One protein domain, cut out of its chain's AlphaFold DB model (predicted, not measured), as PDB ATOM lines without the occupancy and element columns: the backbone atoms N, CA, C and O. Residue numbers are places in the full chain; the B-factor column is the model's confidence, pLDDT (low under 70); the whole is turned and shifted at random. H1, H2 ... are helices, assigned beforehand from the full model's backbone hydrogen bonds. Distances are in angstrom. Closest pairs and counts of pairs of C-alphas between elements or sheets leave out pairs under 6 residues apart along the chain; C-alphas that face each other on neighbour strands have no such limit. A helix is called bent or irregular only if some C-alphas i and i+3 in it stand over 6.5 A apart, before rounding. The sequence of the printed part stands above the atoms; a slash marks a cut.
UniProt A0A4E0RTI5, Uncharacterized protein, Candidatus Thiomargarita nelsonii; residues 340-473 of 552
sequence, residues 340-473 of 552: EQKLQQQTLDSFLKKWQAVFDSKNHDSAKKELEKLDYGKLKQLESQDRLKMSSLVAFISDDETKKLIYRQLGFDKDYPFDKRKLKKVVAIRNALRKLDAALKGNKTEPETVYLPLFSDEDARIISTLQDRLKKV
ATOM      1  N   GLU A 340     162.735 164.858 151.778       72.56
ATOM      2  CA  GLU A 340     161.637 165.497 151.045       72.56
ATOM      3  C   GLU A 340     160.304 164.779 151.292       72.56
ATOM      4  O   GLU A 340     159.305 165.439 151.568       72.56
ATOM      5  N   GLN A 341     160.293 163.443 151.292       82.00
ATOM      6  CA  GLN A 341     159.108 162.646 151.616       82.00
ATOM      7  C   GLN A 341     158.649 162.841 153.063       82.00
ATOM      8  O   GLN A 341     157.454 162.998 153.302       82.00
ATOM      9  N   LYS A 342     159.569 162.873 154.036       80.25
ATOM     10  CA  LYS A 342     159.228 163.139 155.442       80.25
ATOM     11  C   LYS A 342     158.669 164.545 155.633       80.25
ATOM     12  O   LYS A 342     157.662 164.698 156.318       80.25
ATOM     13  N   LEU A 343     159.269 165.554 155.002       75.94
ATOM     14  CA  LEU A 343     158.785 166.934 155.067       75.94
ATOM     15  C   LEU A 343     157.414 167.072 154.393       75.94
ATOM     16  O   LEU A 343     156.525 167.746 154.918       75.94
ATOM     17  N   GLN A 344     157.221 166.386 153.264       85.62
ATOM     18  CA  GLN A 344     155.931 166.307 152.590       85.62
ATOM     19  C   GLN A 344     154.879 165.661 153.486       85.62
ATOM     20  O   GLN A 344     153.791 166.208 153.641       85.62
ATOM     21  N   GLN A 345     155.220 164.552 154.139       87.00
ATOM     22  CA  GLN A 345     154.330 163.861 155.062       87.00
ATOM     23  C   GLN A 345     153.964 164.736 156.270       87.00
ATOM     24  O   GLN A 345     152.787 164.859 156.597       87.00
ATOM     25  N   GLN A 346     154.936 165.423 156.874       84.62
ATOM     26  CA  GLN A 346     154.695 166.363 157.977       84.62
ATOM     27  C   GLN A 346     153.781 167.522 157.570       84.62
ATOM     28  O   GLN A 346     152.866 167.877 158.311       84.62
ATOM     29  N   THR A 347     153.996 168.086 156.381       84.81
ATOM     30  CA  THR A 347     153.159 169.160 155.826       84.81
ATOM     31  C   THR A 347     151.728 168.670 155.593       84.81
ATOM     32  O   THR A 347     150.771 169.356 155.949       84.81
ATOM     33  N   LEU A 348     151.565 167.462 155.040       90.38
ATOM     34  CA  LEU A 348     150.257 166.830 154.846       90.38
ATOM     35  C   LEU A 348     149.532 166.623 156.180       90.38
ATOM     36  O   LEU A 348     148.364 166.989 156.298       90.38
ATOM     37  N   ASP A 349     150.220 166.100 157.196       88.81
ATOM     38  CA  ASP A 349     149.633 165.833 158.512       88.81
ATOM     39  C   ASP A 349     149.274 167.131 159.252       88.81
ATOM     40  O   ASP A 349     148.188 167.249 159.828       88.81
ATOM     41  N   SER A 350     150.143 168.145 159.181       88.00
ATOM     42  CA  SER A 350     149.881 169.500 159.685       88.00
ATOM     43  C   SER A 350     148.642 170.106 159.022       88.00
ATOM     44  O   SER A 350     147.737 170.610 159.700       88.00
ATOM     45  N   PHE A 351     148.537 169.978 157.697       88.56
ATOM     46  CA  PHE A 351     147.381 170.445 156.948       88.56
ATOM     47  C   PHE A 351     146.111 169.684 157.355       88.56
ATOM     48  O   PHE A 351     145.114 170.304 157.722       88.56
ATOM     49  N   LEU A 352     146.135 168.349 157.403       90.50
ATOM     50  CA  LEU A 352     144.987 167.547 157.847       90.50
ATOM     51  C   LEU A 352     144.537 167.914 159.261       90.50
ATOM     52  O   LEU A 352     143.336 168.000 159.510       90.50
ATOM     53  N   LYS A 353     145.475 168.201 160.168       89.88
ATOM     54  CA  LYS A 353     145.169 168.658 161.527       89.88
ATOM     55  C   LYS A 353     144.435 170.002 161.529       89.88
ATOM     56  O   LYS A 353     143.442 170.143 162.241       89.88
ATOM     57  N   LYS A 354     144.842 170.966 160.686       86.25
ATOM     58  CA  LYS A 354     144.111 172.243 160.508       86.25
ATOM     59  C   LYS A 354     142.676 172.019 160.009       86.25
ATOM     60  O   LYS A 354     141.764 172.750 160.394       86.25
ATOM     61  N   TRP A 355     142.467 170.990 159.190       86.19
ATOM     62  CA  TRP A 355     141.188 170.685 158.545       86.19
ATOM     63  C   TRP A 355     140.359 169.595 159.237       86.19
ATOM     64  O   TRP A 355     139.245 169.313 158.797       86.19
ATOM     65  N   GLN A 356     140.828 169.047 160.361       86.88
ATOM     66  CA  GLN A 356     140.188 167.936 161.074       86.88
ATOM     67  C   GLN A 356     138.749 168.246 161.524       86.88
ATOM     68  O   GLN A 356     137.947 167.346 161.730       86.88
ATOM     69  N   ALA A 357     138.375 169.523 161.643       83.38
ATOM     70  CA  ALA A 357     137.000 169.921 161.955       83.38
ATOM     71  C   ALA A 357     136.013 169.779 160.771       83.38
ATOM     72  O   ALA A 357     134.797 169.906 160.964       83.38
ATOM     73  N   VAL A 358     136.512 169.581 159.546       82.31
ATOM     74  CA  VAL A 358     135.707 169.546 158.313       82.31
ATOM     75  C   VAL A 358     135.256 168.133 157.959       82.31
ATOM     76  O   VAL A 358     134.130 167.976 157.489       82.31
ATOM     77  N   PHE A 359     136.068 167.118 158.243       86.19
ATOM     78  CA  PHE A 359     135.770 165.714 157.962       86.19
ATOM     79  C   PHE A 359     135.789 164.872 159.244       86.19
ATOM     80  O   PHE A 359     136.437 165.227 160.224       86.19
ATOM     81  N   ASP A 360     135.062 163.756 159.250       88.12
ATOM     82  CA  ASP A 360     135.059 162.834 160.389       88.12
ATOM     83  C   ASP A 360     136.412 162.121 160.515       88.12
ATOM     84  O   ASP A 360     137.023 161.774 159.505       88.12
ATOM     85  N   SER A 361     136.854 161.818 161.739       87.94
ATOM     86  CA  SER A 361     138.128 161.123 161.995       87.94
ATOM     87  C   SER A 361     138.261 159.794 161.242       87.94
ATOM     88  O   SER A 361     139.345 159.469 160.770       87.94
ATOM     89  N   LYS A 362     137.152 159.071 161.043       93.62
ATOM     90  CA  LYS A 362     137.094 157.836 160.241       93.62
ATOM     91  C   LYS A 362     137.488 158.019 158.767       93.62
ATOM     92  O   LYS A 362     137.827 157.046 158.109       93.62
ATOM     93  N   ASN A 363     137.441 159.248 158.253       93.62
ATOM     94  CA  ASN A 363     137.764 159.581 156.865       93.62
ATOM     95  C   ASN A 363     139.174 160.176 156.714       93.62
ATOM     96  O   ASN A 363     139.510 160.667 155.637       93.62
ATOM     97  N   HIS A 364     139.992 160.172 157.775       92.38
ATOM     98  CA  HIS A 364     141.319 160.793 157.770       92.38
ATOM     99  C   HIS A 364     142.223 160.228 156.667       92.38
ATOM    100  O   HIS A 364     142.783 160.996 155.888       92.38
ATOM    101  N   ASP A 365     142.280 158.904 156.520       94.00
ATOM    102  CA  ASP A 365     143.103 158.256 155.491       94.00
ATOM    103  C   ASP A 365     142.625 158.577 154.071       94.00
ATOM    104  O   ASP A 365     143.427 158.716 153.148       94.00
ATOM    105  N   SER A 366     141.312 158.720 153.873       95.44
ATOM    106  CA  SER A 366     140.759 159.099 152.572       95.44
ATOM    107  C   SER A 366     141.036 160.566 152.239       95.44
ATOM    108  O   SER A 366     141.399 160.870 151.106       95.44
ATOM    109  N   ALA A 367     140.941 161.463 153.224       94.50
ATOM    110  CA  ALA A 367     141.335 162.861 153.068       94.50
ATOM    111  C   ALA A 367     142.839 162.995 152.781       94.50
ATOM    112  O   ALA A 367     143.237 163.791 151.932       94.50
ATOM    113  N   LYS A 368     143.675 162.177 153.430       94.81
ATOM    114  CA  LYS A 368     145.116 162.118 153.171       94.81
ATOM    115  C   LYS A 368     145.421 161.696 151.734       94.81
ATOM    116  O   LYS A 368     146.137 162.410 151.037       94.81
ATOM    117  N   LYS A 369     144.807 160.607 151.257       94.62
ATOM    118  CA  LYS A 369     144.934 160.154 149.859       94.62
ATOM    119  C   LYS A 369     144.475 161.208 148.853       94.62
ATOM    120  O   LYS A 369     145.039 161.301 147.768       94.62
ATOM    121  N   GLU A 370     143.452 161.996 149.186       94.31
ATOM    122  CA  GLU A 370     143.025 163.115 148.344       94.31
ATOM    123  C   GLU A 370     144.102 164.212 148.271       94.31
ATOM    124  O   GLU A 370     144.395 164.685 147.176       94.31
ATOM    125  N   LEU A 371     144.736 164.580 149.394       92.12
ATOM    126  CA  LEU A 371     145.834 165.561 149.405       92.12
ATOM    127  C   LEU A 371     147.072 165.088 148.653       92.12
ATOM    128  O   LEU A 371     147.722 165.896 148.000       92.12
ATOM    129  N   GLU A 372     147.407 163.801 148.741       92.06
ATOM    130  CA  GLU A 372     148.569 163.221 148.054       92.06
ATOM    131  C   GLU A 372     148.475 163.360 146.525       92.06
ATOM    132  O   GLU A 372     149.497 163.357 145.842       92.06
ATOM    133  N   LYS A 373     147.261 163.529 145.981       91.44
ATOM    134  CA  LYS A 373     147.023 163.792 144.553       91.44
ATOM    135  C   LYS A 373     147.221 165.260 144.160       91.44
ATOM    136  O   LYS A 373     147.194 165.571 142.969       91.44
ATOM    137  N   LEU A 374     147.352 166.167 145.127       88.81
ATOM    138  CA  LEU A 374     147.464 167.603 144.890       88.81
ATOM    139  C   LEU A 374     148.926 168.054 144.782       88.81
ATOM    140  O   LEU A 374     149.848 167.413 145.280       88.81
ATOM    141  N   ASP A 375     149.131 169.208 144.146       90.12
ATOM    142  CA  ASP A 375     150.449 169.831 144.017       90.12
ATOM    143  C   ASP A 375     151.004 170.244 145.391       90.12
ATOM    144  O   ASP A 375     150.456 171.110 146.083       90.12
ATOM    145  N   TYR A 376     152.121 169.629 145.780       85.31
ATOM    146  CA  TYR A 376     152.757 169.858 147.074       85.31
ATOM    147  C   TYR A 376     153.237 171.305 147.276       85.31
ATOM    148  O   TYR A 376     153.116 171.850 148.375       85.31
ATOM    149  N   GLY A 377     153.741 171.958 146.226       87.56
ATOM    150  CA  GLY A 377     154.203 173.345 146.304       87.56
ATOM    151  C   GLY A 377     153.060 174.297 146.653       87.56
ATOM    152  O   GLY A 377     153.200 175.155 147.528       87.56
ATOM    153  N   LYS A 378     151.890 174.081 146.041       90.06
ATOM    154  CA  LYS A 378     150.664 174.827 146.362       90.06
ATOM    155  C   LYS A 378     150.153 174.526 147.773       90.06
ATOM    156  O   LYS A 378     149.714 175.443 148.464       90.06
ATOM    157  N   LEU A 379     150.239 173.272 148.229       88.56
ATOM    158  CA  LEU A 379     149.873 172.897 149.602       88.56
ATOM    159  C   LEU A 379     150.721 173.631 150.642       88.56
ATOM    160  O   LEU A 379     150.165 174.209 151.575       88.56
ATOM    161  N   LYS A 380     152.043 173.680 150.446       87.06
ATOM    162  CA  LYS A 380     152.966 174.392 151.341       87.06
ATOM    163  C   LYS A 380     152.639 175.887 151.432       87.06
ATOM    164  O   LYS A 380     152.662 176.463 152.515       87.06
ATOM    165  N   GLN A 381     152.277 176.512 150.309       87.69
ATOM    166  CA  GLN A 381     151.857 177.917 150.285       87.69
ATOM    167  C   GLN A 381     150.551 178.160 151.060       87.69
ATOM    168  O   GLN A 381     150.373 179.223 151.649       87.69
ATOM    169  N   LEU A 382     149.622 177.202 151.052       88.12
ATOM    170  CA  LEU A 382     148.395 177.297 151.845       88.12
ATOM    171  C   LEU A 382     148.647 177.040 153.329       88.12
ATOM    172  O   LEU A 382     148.002 177.657 154.174       88.12
ATOM    173  N   GLU A 383     149.566 176.134 153.658       85.50
ATOM    174  CA  GLU A 383     149.902 175.809 155.040       85.50
ATOM    175  C   GLU A 383     150.457 177.024 155.794       85.50
ATOM    176  O   GLU A 383     150.108 177.218 156.958       85.50
ATOM    177  N   SER A 384     151.251 177.871 155.134       83.62
ATOM    178  CA  SER A 384     151.831 179.076 155.740       83.62
ATOM    179  C   SER A 384     150.832 180.219 155.964       83.62
ATOM    180  O   SER A 384     151.188 181.229 156.565       83.62
ATOM    181  N   GLN A 385     149.580 180.092 155.513       84.19
ATOM    182  CA  GLN A 385     148.560 181.113 155.744       84.19
ATOM    183  C   GLN A 385     147.980 180.997 157.160       84.19
ATOM    184  O   GLN A 385     147.368 179.984 157.511       84.19
ATOM    185  N   ASP A 386     148.088 182.075 157.942       79.25
ATOM    186  CA  ASP A 386     147.474 182.183 159.277       79.25
ATOM    187  C   ASP A 386     145.950 182.056 159.221       79.25
ATOM    188  O   ASP A 386     145.313 181.434 160.074       79.25
ATOM    189  N   ARG A 387     145.351 182.651 158.184       82.00
ATOM    190  CA  ARG A 387     143.920 182.569 157.899       82.00
ATOM    191  C   ARG A 387     143.709 182.169 156.456       82.00
ATOM    192  O   ARG A 387     143.865 182.953 155.525       82.00
ATOM    193  N   LEU A 388     143.295 180.927 156.318       83.12
ATOM    194  CA  LEU A 388     142.815 180.340 155.089       83.12
ATOM    195  C   LEU A 388     141.557 181.150 154.628       83.12
ATOM    196  O   LEU A 388     140.662 181.458 155.427       83.12
ATOM    197  N   LYS A 389     141.510 181.552 153.349       90.19
ATOM    198  CA  LYS A 389     140.401 182.313 152.722       90.19
ATOM    199  C   LYS A 389     139.663 181.448 151.706       90.19
ATOM    200  O   LYS A 389     140.229 180.479 151.213       90.19
ATOM    201  N   MET A 390     138.447 181.818 151.293       85.38
ATOM    202  CA  MET A 390     137.739 181.095 150.217       85.38
ATOM    203  C   MET A 390     138.566 180.987 148.928       85.38
ATOM    204  O   MET A 390     138.429 180.002 148.202       85.38
ATOM    205  N   SER A 391     139.478 181.930 148.675       89.50
ATOM    206  CA  SER A 391     140.410 181.832 147.555       89.50
ATOM    207  C   SER A 391     141.341 180.620 147.598       89.50
ATOM    208  O   SER A 391     141.752 180.106 146.559       89.50
ATOM    209  N   SER A 392     141.637 180.119 148.797       92.12
ATOM    210  CA  SER A 392     142.438 178.919 149.020       92.12
ATOM    211  C   SER A 392     141.738 177.650 148.511       92.12
ATOM    212  O   SER A 392     142.413 176.678 148.190       92.12
ATOM    213  N   LEU A 393     140.400 177.652 148.378       91.25
ATOM    214  CA  LEU A 393     139.640 176.483 147.913       91.25
ATOM    215  C   LEU A 393     139.905 176.133 146.451       91.25
ATOM    216  O   LEU A 393     139.735 174.983 146.075       91.25
ATOM    217  N   VAL A 394     140.302 177.098 145.628       93.25
ATOM    218  CA  VAL A 394     140.548 176.894 144.190       93.25
ATOM    219  C   VAL A 394     142.024 177.062 143.829       93.25
ATOM    220  O   VAL A 394     142.368 177.217 142.659       93.25
ATOM    221  N   ALA A 395     142.921 177.033 144.820       93.00
ATOM    222  CA  ALA A 395     144.361 177.186 144.605       93.00
ATOM    223  C   ALA A 395     144.928 176.115 143.653       93.00
ATOM    224  O   ALA A 395     145.849 176.375 142.875       93.00
ATOM    225  N   PHE A 396     144.336 174.921 143.671       93.38
ATOM    226  CA  PHE A 396     144.753 173.781 142.855       93.38
ATOM    227  C   PHE A 396     144.232 173.823 141.423       93.38
ATOM    228  O   PHE A 396     144.656 173.004 140.617       93.38
ATOM    229  N   ILE A 397     143.397 174.805 141.090       93.00
ATOM    230  CA  ILE A 397     142.943 175.028 139.722       93.00
ATOM    231  C   ILE A 397     144.017 175.800 138.967       93.00
ATOM    232  O   ILE A 397     144.574 176.779 139.476       93.00
ATOM    233  N   SER A 398     144.335 175.342 137.766       91.00
ATOM    234  CA  SER A 398     145.426 175.912 136.975       91.00
ATOM    235  C   SER A 398     145.029 177.233 136.307       91.00
ATOM    236  O   SER A 398     145.798 178.189 136.333       91.00
ATOM    237  N   ASP A 399     143.807 177.314 135.779       93.12
ATOM    238  CA  ASP A 399     143.301 178.463 135.023       93.12
ATOM    239  C   ASP A 399     142.557 179.492 135.900       93.12
ATOM    240  O   ASP A 399     141.653 179.151 136.668       93.12
ATOM    241  N   ASP A 400     142.912 180.773 135.773       92.44
ATOM    242  CA  ASP A 400     142.336 181.853 136.584       92.44
ATOM    243  C   ASP A 400     140.902 182.219 136.178       92.44
ATOM    244  O   ASP A 400     140.097 182.592 137.040       92.44
ATOM    245  N   GLU A 401     140.542 182.081 134.901       93.38
ATOM    246  CA  GLU A 401     139.162 182.300 134.455       93.38
ATOM    247  C   GLU A 401     138.225 181.226 135.018       93.38
ATOM    248  O   GLU A 401     137.134 181.529 135.505       93.38
ATOM    249  N   THR A 402     138.698 179.987 135.092       92.00
ATOM    250  CA  THR A 402     138.010 178.870 135.741       92.00
ATOM    251  C   THR A 402     137.816 179.116 137.239       92.00
ATOM    252  O   THR A 402     136.729 178.873 137.769       92.00
ATOM    253  N   LYS A 403     138.814 179.677 137.941       93.50
ATOM    254  CA  LYS A 403     138.649 180.083 139.353       93.50
ATOM    255  C   LYS A 403     137.534 181.118 139.504       93.50
ATOM    256  O   LYS A 403     136.648 180.951 140.344       93.50
ATOM    257  N   LYS A 404     137.548 182.169 138.671       91.38
ATOM    258  CA  LYS A 404     136.506 183.215 138.653       91.38
ATOM    259  C   LYS A 404     135.128 182.633 138.368       91.38
ATOM    260  O   LYS A 404     134.157 183.021 139.023       91.38
ATOM    261  N   LEU A 405     135.048 181.699 137.422       89.00
ATOM    262  CA  LEU A 405     133.822 180.987 137.098       89.00
ATOM    263  C   LEU A 405     133.294 180.256 138.332       89.00
ATOM    264  O   LEU A 405     132.144 180.459 138.697       89.00
ATOM    265  N   ILE A 406     134.125 179.482 139.026       87.81
ATOM    266  CA  ILE A 406     133.701 178.716 140.204       87.81
ATOM    267  C   ILE A 406     133.196 179.627 141.323       87.81
ATOM    268  O   ILE A 406     132.131 179.350 141.877       87.81
ATOM    269  N   TYR A 407     133.871 180.743 141.617       87.94
ATOM    270  CA  TYR A 407     133.355 181.700 142.606       87.94
ATOM    271  C   TYR A 407     131.973 182.229 142.220       87.94
ATOM    272  O   TYR A 407     131.064 182.245 143.051       87.94
ATOM    273  N   ARG A 408     131.791 182.611 140.947       87.50
ATOM    274  CA  ARG A 408     130.516 183.126 140.428       87.50
ATOM    275  C   ARG A 408     129.414 182.068 140.482       87.50
ATOM    276  O   ARG A 408     128.301 182.364 140.907       87.50
ATOM    277  N   GLN A 409     129.724 180.844 140.062       82.88
ATOM    278  CA  GLN A 409     128.772 179.739 139.976       82.88
ATOM    279  C   GLN A 409     128.364 179.220 141.357       82.88
ATOM    280  O   GLN A 409     127.216 178.830 141.553       82.88
ATOM    281  N   LEU A 410     129.273 179.251 142.332       81.00
ATOM    282  CA  LEU A 410     128.996 178.781 143.689       81.00
ATOM    283  C   LEU A 410     128.568 179.896 144.655       81.00
ATOM    284  O   LEU A 410     128.127 179.602 145.764       81.00
ATOM    285  N   GLY A 411     128.646 181.164 144.236       83.44
ATOM    286  CA  GLY A 411     128.264 182.316 145.056       83.44
ATOM    287  C   GLY A 411     129.204 182.546 146.239       83.44
ATOM    288  O   GLY A 411     128.763 182.942 147.318       83.44
ATOM    289  N   PHE A 412     130.492 182.244 146.068       82.94
ATOM    290  CA  PHE A 412     131.498 182.427 147.108       82.94
ATOM    291  C   PHE A 412     132.206 183.771 146.955       82.94
ATOM    292  O   PHE A 412     132.712 184.094 145.883       82.94
ATOM    293  N   ASP A 413     132.294 184.522 148.051       85.62
ATOM    294  CA  ASP A 413     133.185 185.675 148.153       85.62
ATOM    295  C   ASP A 413     134.613 185.179 148.419       85.62
ATOM    296  O   ASP A 413     134.866 184.520 149.431       85.62
ATOM    297  N   LYS A 414     135.533 185.476 147.494       86.50
ATOM    298  CA  LYS A 414     136.932 185.020 147.513       86.50
ATOM    299  C   LYS A 414     137.700 185.492 148.755       86.50
ATOM    300  O   LYS A 414     138.602 184.785 149.205       86.50
ATOM    301  N   ASP A 415     137.343 186.656 149.300       88.56
ATOM    302  CA  ASP A 415     138.067 187.302 150.398       88.56
ATOM    303  C   ASP A 415     137.513 186.909 151.773       88.56
ATOM    304  O   ASP A 415     138.109 187.217 152.809       88.56
ATOM    305  N   TYR A 416     136.399 186.175 151.792       85.38
ATOM    306  CA  TYR A 416     135.738 185.764 153.017       85.38
ATOM    307  C   TYR A 416     136.567 184.702 153.774       85.38
ATOM    308  O   TYR A 416     137.027 183.724 153.168       85.38
ATOM    309  N   PRO A 417     136.763 184.854 155.098       84.94
ATOM    310  CA  PRO A 417     137.485 183.881 155.913       84.94
ATOM    311  C   PRO A 417     136.676 182.596 156.112       84.94
ATOM    312  O   PRO A 417     135.446 182.587 156.034       84.94
ATOM    313  N   PHE A 418     137.357 181.491 156.410       81.69
ATOM    314  CA  PHE A 418     136.667 180.218 156.586       81.69
ATOM    315  C   PHE A 418     135.696 180.183 157.766       81.69
ATOM    316  O   PHE A 418     136.031 180.511 158.900       81.69
ATOM    317  N   ASP A 419     134.503 179.660 157.486       81.12
ATOM    318  CA  ASP A 419     133.563 179.150 158.479       81.12
ATOM    319  C   ASP A 419     133.469 177.628 158.303       81.12
ATOM    320  O   ASP A 419     133.176 177.128 157.211       81.12
ATOM    321  N   LYS A 420     133.694 176.880 159.391       80.88
ATOM    322  CA  LYS A 420     133.623 175.410 159.434       80.88
ATOM    323  C   LYS A 420     132.326 174.869 158.823       80.88
ATOM    324  O   LYS A 420     132.354 173.862 158.114       80.88
ATOM    325  N   ARG A 421     131.187 175.532 159.053       81.81
ATOM    326  CA  ARG A 421     129.888 175.109 158.498       81.81
ATOM    327  C   ARG A 421     129.850 175.258 156.979       81.81
ATOM    328  O   ARG A 421     129.291 174.400 156.296       81.81
ATOM    329  N   LYS A 422     130.457 176.318 156.438       83.75
ATOM    330  CA  LYS A 422     130.553 176.538 154.988       83.75
ATOM    331  C   LYS A 422     131.461 175.501 154.331       83.75
ATOM    332  O   LYS A 422     131.114 174.991 153.275       83.75
ATOM    333  N   LEU A 423     132.553 175.112 154.986       86.31
ATOM    334  CA  LEU A 423     133.481 174.103 154.467       86.31
ATOM    335  C   LEU A 423     132.825 172.734 154.283       86.31
ATOM    336  O   LEU A 423     132.934 172.147 153.210       86.31
ATOM    337  N   LYS A 424     132.046 172.271 155.268       87.69
ATOM    338  CA  LYS A 424     131.257 171.035 155.125       87.69
ATOM    339  C   LYS A 424     130.277 171.104 153.949       87.69
ATOM    340  O   LYS A 424     130.122 170.131 153.216       87.69
ATOM    341  N   LYS A 425     129.654 172.269 153.726       86.69
ATOM    342  CA  LYS A 425     128.783 172.492 152.561       86.69
ATOM    343  C   LYS A 425     129.557 172.423 151.245       86.69
ATOM    344  O   LYS A 425     129.040 171.849 150.296       86.69
ATOM    345  N   VAL A 426     130.782 172.949 151.182       88.94
ATOM    346  CA  VAL A 426     131.634 172.845 149.984       88.94
ATOM    347  C   VAL A 426     131.936 171.383 149.652       88.94
ATOM    348  O   VAL A 426     131.740 170.978 148.509       88.94
ATOM    349  N   VAL A 427     132.331 170.571 150.640       90.69
ATOM    350  CA  VAL A 427     132.567 169.126 150.444       90.69
ATOM    351  C   VAL A 427     131.306 168.429 149.925       90.69
ATOM    352  O   VAL A 427     131.359 167.664 148.962       90.69
ATOM    353  N   ALA A 428     130.146 168.732 150.519       87.50
ATOM    354  CA  ALA A 428     128.866 168.182 150.078       87.50
ATOM    355  C   ALA A 428     128.526 168.581 148.630       87.50
ATOM    356  O   ALA A 428     128.092 167.732 147.854       87.50
ATOM    357  N   ILE A 429     128.772 169.840 148.248       86.62
ATOM    358  CA  ILE A 429     128.585 170.328 146.875       86.62
ATOM    359  C   ILE A 429     129.499 169.571 145.908       86.62
ATOM    360  O   ILE A 429     129.011 169.081 144.894       86.62
ATOM    361  N   ARG A 430     130.794 169.412 146.218       93.88
ATOM    362  CA  ARG A 430     131.737 168.674 145.354       93.88
ATOM    363  C   ARG A 430     131.275 167.234 145.112       93.88
ATOM    364  O   ARG A 430     131.184 166.802 143.965       93.88
ATOM    365  N   ASN A 431     130.899 166.522 146.174       90.62
ATOM    366  CA  ASN A 431     130.378 165.157 146.059       90.62
ATOM    367  C   ASN A 431     129.069 165.089 145.260       90.62
ATOM    368  O   ASN A 431     128.889 164.182 144.449       90.62
ATOM    369  N   ALA A 432     128.161 166.051 145.446       86.62
ATOM    370  CA  ALA A 432     126.919 166.118 144.680       86.62
ATOM    371  C   ALA A 432     127.174 166.361 143.183       86.62
ATOM    372  O   ALA A 432     126.573 165.690 142.348       86.62
ATOM    373  N   LEU A 433     128.103 167.262 142.841       86.12
ATOM    374  CA  LEU A 433     128.494 167.535 141.455       86.12
ATOM    375  C   LEU A 433     129.100 166.295 140.785       86.12
ATOM    376  O   LEU A 433     128.724 165.968 139.663       86.12
ATOM    377  N   ARG A 434     129.976 165.566 141.490       92.31
ATOM    378  CA  ARG A 434     130.566 164.306 141.004       92.31
ATOM    379  C   ARG A 434     129.511 163.226 140.760       92.31
ATOM    380  O   ARG A 434     129.522 162.586 139.712       92.31
ATOM    381  N   LYS A 435     128.566 163.050 141.692       87.12
ATOM    382  CA  LYS A 435     127.435 162.115 141.533       87.12
ATOM    383  C   LYS A 435     126.550 162.479 140.349       87.12
ATOM    384  O   LYS A 435     126.185 161.600 139.573       87.12
ATOM    385  N   LEU A 436     126.242 163.763 140.189       83.56
ATOM    386  CA  LEU A 436     125.437 164.243 139.072       83.56
ATOM    387  C   LEU A 436     126.140 164.018 137.728       83.56
ATOM    388  O   LEU A 436     125.520 163.517 136.795       83.56
ATOM    389  N   ASP A 437     127.428 164.345 137.629       89.06
ATOM    390  CA  ASP A 437     128.217 164.111 136.416       89.06
ATOM    391  C   ASP A 437     128.315 162.619 136.065       89.06
ATOM    392  O   ASP A 437     128.089 162.246 134.912       89.06
ATOM    393  N   ALA A 438     128.556 161.752 137.055       85.94
ATOM    394  CA  ALA A 438     128.577 160.301 136.861       85.94
ATOM    395  C   ALA A 438     127.229 159.769 136.345       85.94
ATOM    396  O   ALA A 438     127.197 159.043 135.346       85.94
ATOM    397  N   ALA A 439     126.117 160.192 136.958       80.94
ATOM    398  CA  ALA A 439     124.771 159.821 136.525       80.94
ATOM    399  C   ALA A 439     124.486 160.288 135.086       80.94
ATOM    400  O   ALA A 439     123.988 159.526 134.261       80.94
ATOM    401  N   LEU A 440     124.875 161.520 134.751       78.81
ATOM    402  CA  LEU A 440     124.703 162.108 133.422       78.81
ATOM    403  C   LEU A 440     125.593 161.486 132.336       78.81
ATOM    404  O   LEU A 440     125.304 161.644 131.144       78.81
ATOM    405  N   LYS A 441     126.680 160.815 132.719       86.88
ATOM    406  CA  LYS A 441     127.525 160.014 131.821       86.88
ATOM    407  C   LYS A 441     127.021 158.577 131.662       86.88
ATOM    408  O   LYS A 441     127.558 157.852 130.833       86.88
ATOM    409  N   GLY A 442     126.006 158.163 132.427       86.94
ATOM    410  CA  GLY A 442     125.542 156.776 132.460       86.94
ATOM    411  C   GLY A 442     126.547 155.819 133.110       86.94
ATOM    412  O   GLY A 442     126.461 154.608 132.903       86.94
ATOM    413  N   ASN A 443     127.507 156.340 133.885       84.19
ATOM    414  CA  ASN A 443     128.461 155.508 134.607       84.19
ATOM    415  C   ASN A 443     127.740 154.772 135.738       84.19
ATOM    416  O   ASN A 443     127.108 155.389 136.592       84.19
ATOM    417  N   LYS A 444     127.863 153.440 135.752       83.62
ATOM    418  CA  LYS A 444     127.322 152.587 136.824       83.62
ATOM    419  C   LYS A 444     128.216 152.547 138.066       83.62
ATOM    420  O   LYS A 444     127.786 152.058 139.103       83.62
ATOM    421  N   THR A 445     129.458 153.010 137.955       85.00
ATOM    422  CA  THR A 445     130.405 153.076 139.067       85.00
ATOM    423  C   THR A 445     130.170 154.333 139.895       85.00
ATOM    424  O   THR A 445     129.998 155.424 139.346       85.00
ATOM    425  N   GLU A 446     130.169 154.189 141.223       86.50
ATOM    426  CA  GLU A 446     130.116 155.348 142.112       86.50
ATOM    427  C   GLU A 446     131.361 156.224 141.897       86.50
ATOM    428  O   GLU A 446     132.476 155.696 141.815       86.50
ATOM    429  N   PRO A 447     131.202 157.553 141.775       91.94
ATOM    430  CA  PRO A 447     132.346 158.438 141.642       91.94
ATOM    431  C   PRO A 447     133.178 158.433 142.924       91.94
ATOM    432  O   PRO A 447     132.655 158.249 144.026       91.94
ATOM    433  N   GLU A 448     134.475 158.705 142.781       93.38
ATOM    434  CA  GLU A 448     135.361 158.861 143.931       93.38
ATOM    435  C   GLU A 448     134.824 159.950 144.873       93.38
ATOM    436  O   GLU A 448     134.570 161.087 144.459       93.38
ATOM    437  N   THR A 449     134.636 159.577 146.141       94.12
ATOM    438  CA  THR A 449     134.185 160.492 147.192       94.12
ATOM    439  C   THR A 449     135.342 161.377 147.626       94.12
ATOM    440  O   THR A 449     136.428 160.884 147.922       94.12
ATOM    441  N   VAL A 450     135.081 162.678 147.707       95.69
ATOM    442  CA  VAL A 450     136.031 163.673 148.206       95.69
ATOM    443  C   VAL A 450     135.675 164.093 149.629       95.69
ATOM    444  O   VAL A 450     134.502 164.142 150.011       95.69
ATOM    445  N   TYR A 451     136.691 164.405 150.421       95.31
ATOM    446  CA  TYR A 451     136.585 164.692 151.853       95.31
ATOM    447  C   TYR A 451     137.072 166.093 152.205       95.31
ATOM    448  O   TYR A 451     136.713 166.629 153.256       95.31
ATOM    449  N   LEU A 452     137.855 166.704 151.320       94.81
ATOM    450  CA  LEU A 452     138.363 168.055 151.498       94.81
ATOM    451  C   LEU A 452     137.534 169.061 150.700       94.81
ATOM    452  O   LEU A 452     136.786 168.691 149.800       94.81
ATOM    453  N   PRO A 453     137.588 170.357 151.017       93.75
ATOM    454  CA  PRO A 453     136.838 171.366 150.269       93.75
ATOM    455  C   PRO A 453     137.655 171.995 149.130       93.75
ATOM    456  O   PRO A 453     137.247 173.013 148.579       93.75
ATOM    457  N   LEU A 454     138.802 171.410 148.782       94.81
ATOM    458  CA  LEU A 454     139.732 171.923 147.779       94.81
ATOM    459  C   LEU A 454     139.311 171.476 146.376       94.81
ATOM    460  O   LEU A 454     139.337 170.289 146.078       94.81
ATOM    461  N   PHE A 455     138.941 172.410 145.508       94.69
ATOM    462  CA  PHE A 455     138.605 172.126 144.116       94.69
ATOM    463  C   PHE A 455     139.855 171.808 143.295       94.69
ATOM    464  O   PHE A 455     140.846 172.537 143.351       94.69
ATOM    465  N   SER A 456     139.765 170.756 142.484       94.62
ATOM    466  CA  SER A 456     140.784 170.365 141.507       94.62
ATOM    467  C   SER A 456     140.380 170.730 140.071       94.62
ATOM    468  O   SER A 456     139.229 171.082 139.797       94.62
ATOM    469  N   ASP A 457     141.308 170.576 139.121       93.38
ATOM    470  CA  ASP A 457     141.020 170.708 137.681       93.38
ATOM    471  C   ASP A 457     139.976 169.677 137.188       93.38
ATOM    472  O   ASP A 457     139.298 169.878 136.179       93.38
ATOM    473  N   GLU A 458     139.793 168.556 137.894       94.06
ATOM    474  CA  GLU A 458     138.688 167.628 137.628       94.06
ATOM    475  C   GLU A 458     137.335 168.246 137.998       94.06
ATOM    476  O   GLU A 458     136.411 168.221 137.183       94.06
ATOM    477  N   ASP A 459     137.229 168.855 139.180       94.25
ATOM    478  CA  ASP A 459     135.986 169.489 139.621       94.25
ATOM    479  C   ASP A 459     135.610 170.668 138.712       94.25
ATOM    480  O   ASP A 459     134.439 170.851 138.378       94.25
ATOM    481  N   ALA A 460     136.603 171.431 138.248       94.12
ATOM    482  CA  ALA A 460     136.414 172.479 137.252       94.12
ATOM    483  C   ALA A 460     135.790 171.957 135.948       94.12
ATOM    484  O   ALA A 460     134.810 172.520 135.453       94.12
ATOM    485  N   ARG A 461     136.319 170.850 135.407       94.94
ATOM    486  CA  ARG A 461     135.784 170.214 134.190       94.94
ATOM    487  C   ARG A 461     134.358 169.708 134.388       94.94
ATOM    488  O   ARG A 461     133.531 169.866 133.487       94.94
ATOM    489  N   ILE A 462     134.060 169.141 135.558       92.69
ATOM    490  CA  ILE A 462     132.704 168.723 135.934       92.69
ATOM    491  C   ILE A 462     131.760 169.930 135.926       92.69
ATOM    492  O   ILE A 462     130.734 169.900 135.252       92.69
ATOM    493  N   ILE A 463     132.126 171.018 136.611       91.31
ATOM    494  CA  ILE A 463     131.317 172.243 136.690       91.31
ATOM    495  C   ILE A 463     131.041 172.815 135.296       91.31
ATOM    496  O   ILE A 463     129.885 173.098 134.981       91.31
ATOM    497  N   SER A 464     132.063 172.920 134.443       90.56
ATOM    498  CA  SER A 464     131.904 173.410 133.068       90.56
ATOM    499  C   SER A 464     130.971 172.515 132.249       90.56
ATOM    500  O   SER A 464     130.048 173.002 131.601       90.56
ATOM    501  N   THR A 465     131.157 171.192 132.323       91.44
ATOM    502  CA  THR A 465     130.329 170.220 131.589       91.44
ATOM    503  C   THR A 465     128.865 170.298 132.016       91.44
ATOM    504  O   THR A 465     127.964 170.286 131.176       91.44
ATOM    505  N   LEU A 466     128.615 170.388 133.325       86.44
ATOM    506  CA  LEU A 466     127.272 170.525 133.877       86.44
ATOM    507  C   LEU A 466     126.631 171.842 133.445       86.44
ATOM    508  O   LEU A 466     125.478 171.844 133.023       86.44
ATOM    509  N   GLN A 467     127.379 172.943 133.483       85.38
ATOM    510  CA  GLN A 467     126.889 174.245 133.044       85.38
ATOM    511  C   GLN A 467     126.506 174.241 131.558       85.38
ATOM    512  O   GLN A 467     125.430 174.719 131.198       85.38
ATOM    513  N   ASP A 468     127.337 173.667 130.689       86.81
ATOM    514  CA  ASP A 468     127.048 173.595 129.255       86.81
ATOM    515  C   ASP A 468     125.848 172.696 128.949       86.81
ATOM    516  O   ASP A 468     125.066 172.984 128.040       86.81
ATOM    517  N   ARG A 469     125.654 171.623 129.724       83.19
ATOM    518  CA  ARG A 469     124.446 170.792 129.633       83.19
ATOM    519  C   ARG A 469     123.208 171.545 130.110       83.19
ATOM    520  O   ARG A 469     122.188 171.478 129.433       83.19
ATOM    521  N   LEU A 470     123.296 172.295 131.208       77.56
ATOM    522  CA  LEU A 470     122.183 173.105 131.710       77.56
ATOM    523  C   LEU A 470     121.748 174.169 130.707       77.56
ATOM    524  O   LEU A 470     120.558 174.288 130.451       77.56
ATOM    525  N   LYS A 471     122.692 174.864 130.059       80.25
ATOM    526  CA  LYS A 471     122.382 175.839 128.998       80.25
ATOM    527  C   LYS A 471     121.599 175.229 127.829       80.25
ATOM    528  O   LYS A 471     120.828 175.923 127.178       80.25
ATOM    529  N   LYS A 472     121.790 173.935 127.543       81.06
ATOM    530  CA  LYS A 472     121.039 173.220 126.495       81.06
ATOM    531  C   LYS A 472     119.610 172.882 126.926       81.06
ATOM    532  O   LYS A 472     118.745 172.700 126.071       81.06
ATOM    533  N   VAL A 473     119.343 172.817 128.231       74.06
ATOM    534  CA  VAL A 473     118.001 172.605 128.781       74.06
ATOM    535  C   VAL A 473     117.277 173.953 128.812       74.06
ATOM    536  O   VAL A 473     117.334 174.686 129.794       74.06
TER     537      VAL A 473
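What this domain is: This is residues 340 to 473 of the 552 residues of an uncharacterized protein of Candidatus Thiomargarita nelsonii (UniProt A0A4E0RTI5). Two groups of crossed helices sit toward opposite ends of the domain: the longest helix, H6, crossed by H7 with H5 nearby, and H1 with H2 and H3 packed on it. The short H4 lies between the groups, and the long stretch of residues 441 to 456 folds back from the end of H6 through the middle to H7. The printed part has 134 residues, with seven named helices in the order H1 to H7 and no named strand; the class is all helix. The whole is compact, with a radius of gyration of the C-alphas of 15.1 A and spans of 48 by 34 by 28 A.

Where its parts are: Find C-alpha 420 at (133.623, 175.410, 159.434); from there H6, residues 420 to 440, runs 30.5 A to C-alpha 440 at (124.703, 162.108, 133.422). H7, residues 457 to 472, is 23.0 A long and ends with C-alpha 472 at (121.039, 173.220, 126.495). Earlier in the listing are H5, residues 400 to 410, 15.4 A long, H4, residues 390 to 394, and H3, residues 376 to 383. H2, residues 361 to 372, is 17.5 A long and irregular: C-alphas 362 and 365 are 7.7 A apart. H1, residues 340 to 355, is 22.4 A long and begins at C-alpha 340, (161.637, 165.497, 151.045).

How they stand to each other: Start at H6, which touches H7 with residues 430 to 437 alone; the closest C-alphas, of Asp 437 and Ile 462, are 6.5 A apart. Their lines stand at a steep tilt of 62 degrees, the same way. H7 only just touches H5, with 3 pairs of C-alphas within 8 A, the closest being Thr 402 and Ala 460 at 6.8 A. H5 and H6 are apart. H4 is close to H5 but not clearly touching, with the C-alphas of Val 394 and Lys 403 closest at 6.1 A. It stands likewise to H3, where those of Leu 382 and Ser 392 are closest at 6.8 A. H3 touches H1 at a steep tilt of 40 degrees, the same way; the C-alphas of Phe 351 and Glu 383 are closest at 6.2 A. H2 touches H1 at a steep tilt of 46 degrees, opposite ways, with the C-alphas of Leu 348 and Leu 371 closest at 7.1 A. H2 and H3 meet only through their link. Look at the backbone: every O i to N i+4 pair is within hydrogen-bond range in H1, H3, H5, H6 and H7, against 6 of 8 in H2 and 0 of 1 in H4, where 2 of 2 O i to N i+3 pairs are.

The domain as a whole: The C-alphas of Lys 342 and Val 473, the two farthest apart, are 50.0 A from each other. The printed part has no cut, and the link from H6 to H7, 16 residues, is long. Mean pLDDT of the printed part is 88.0, and no printed residue is under 70.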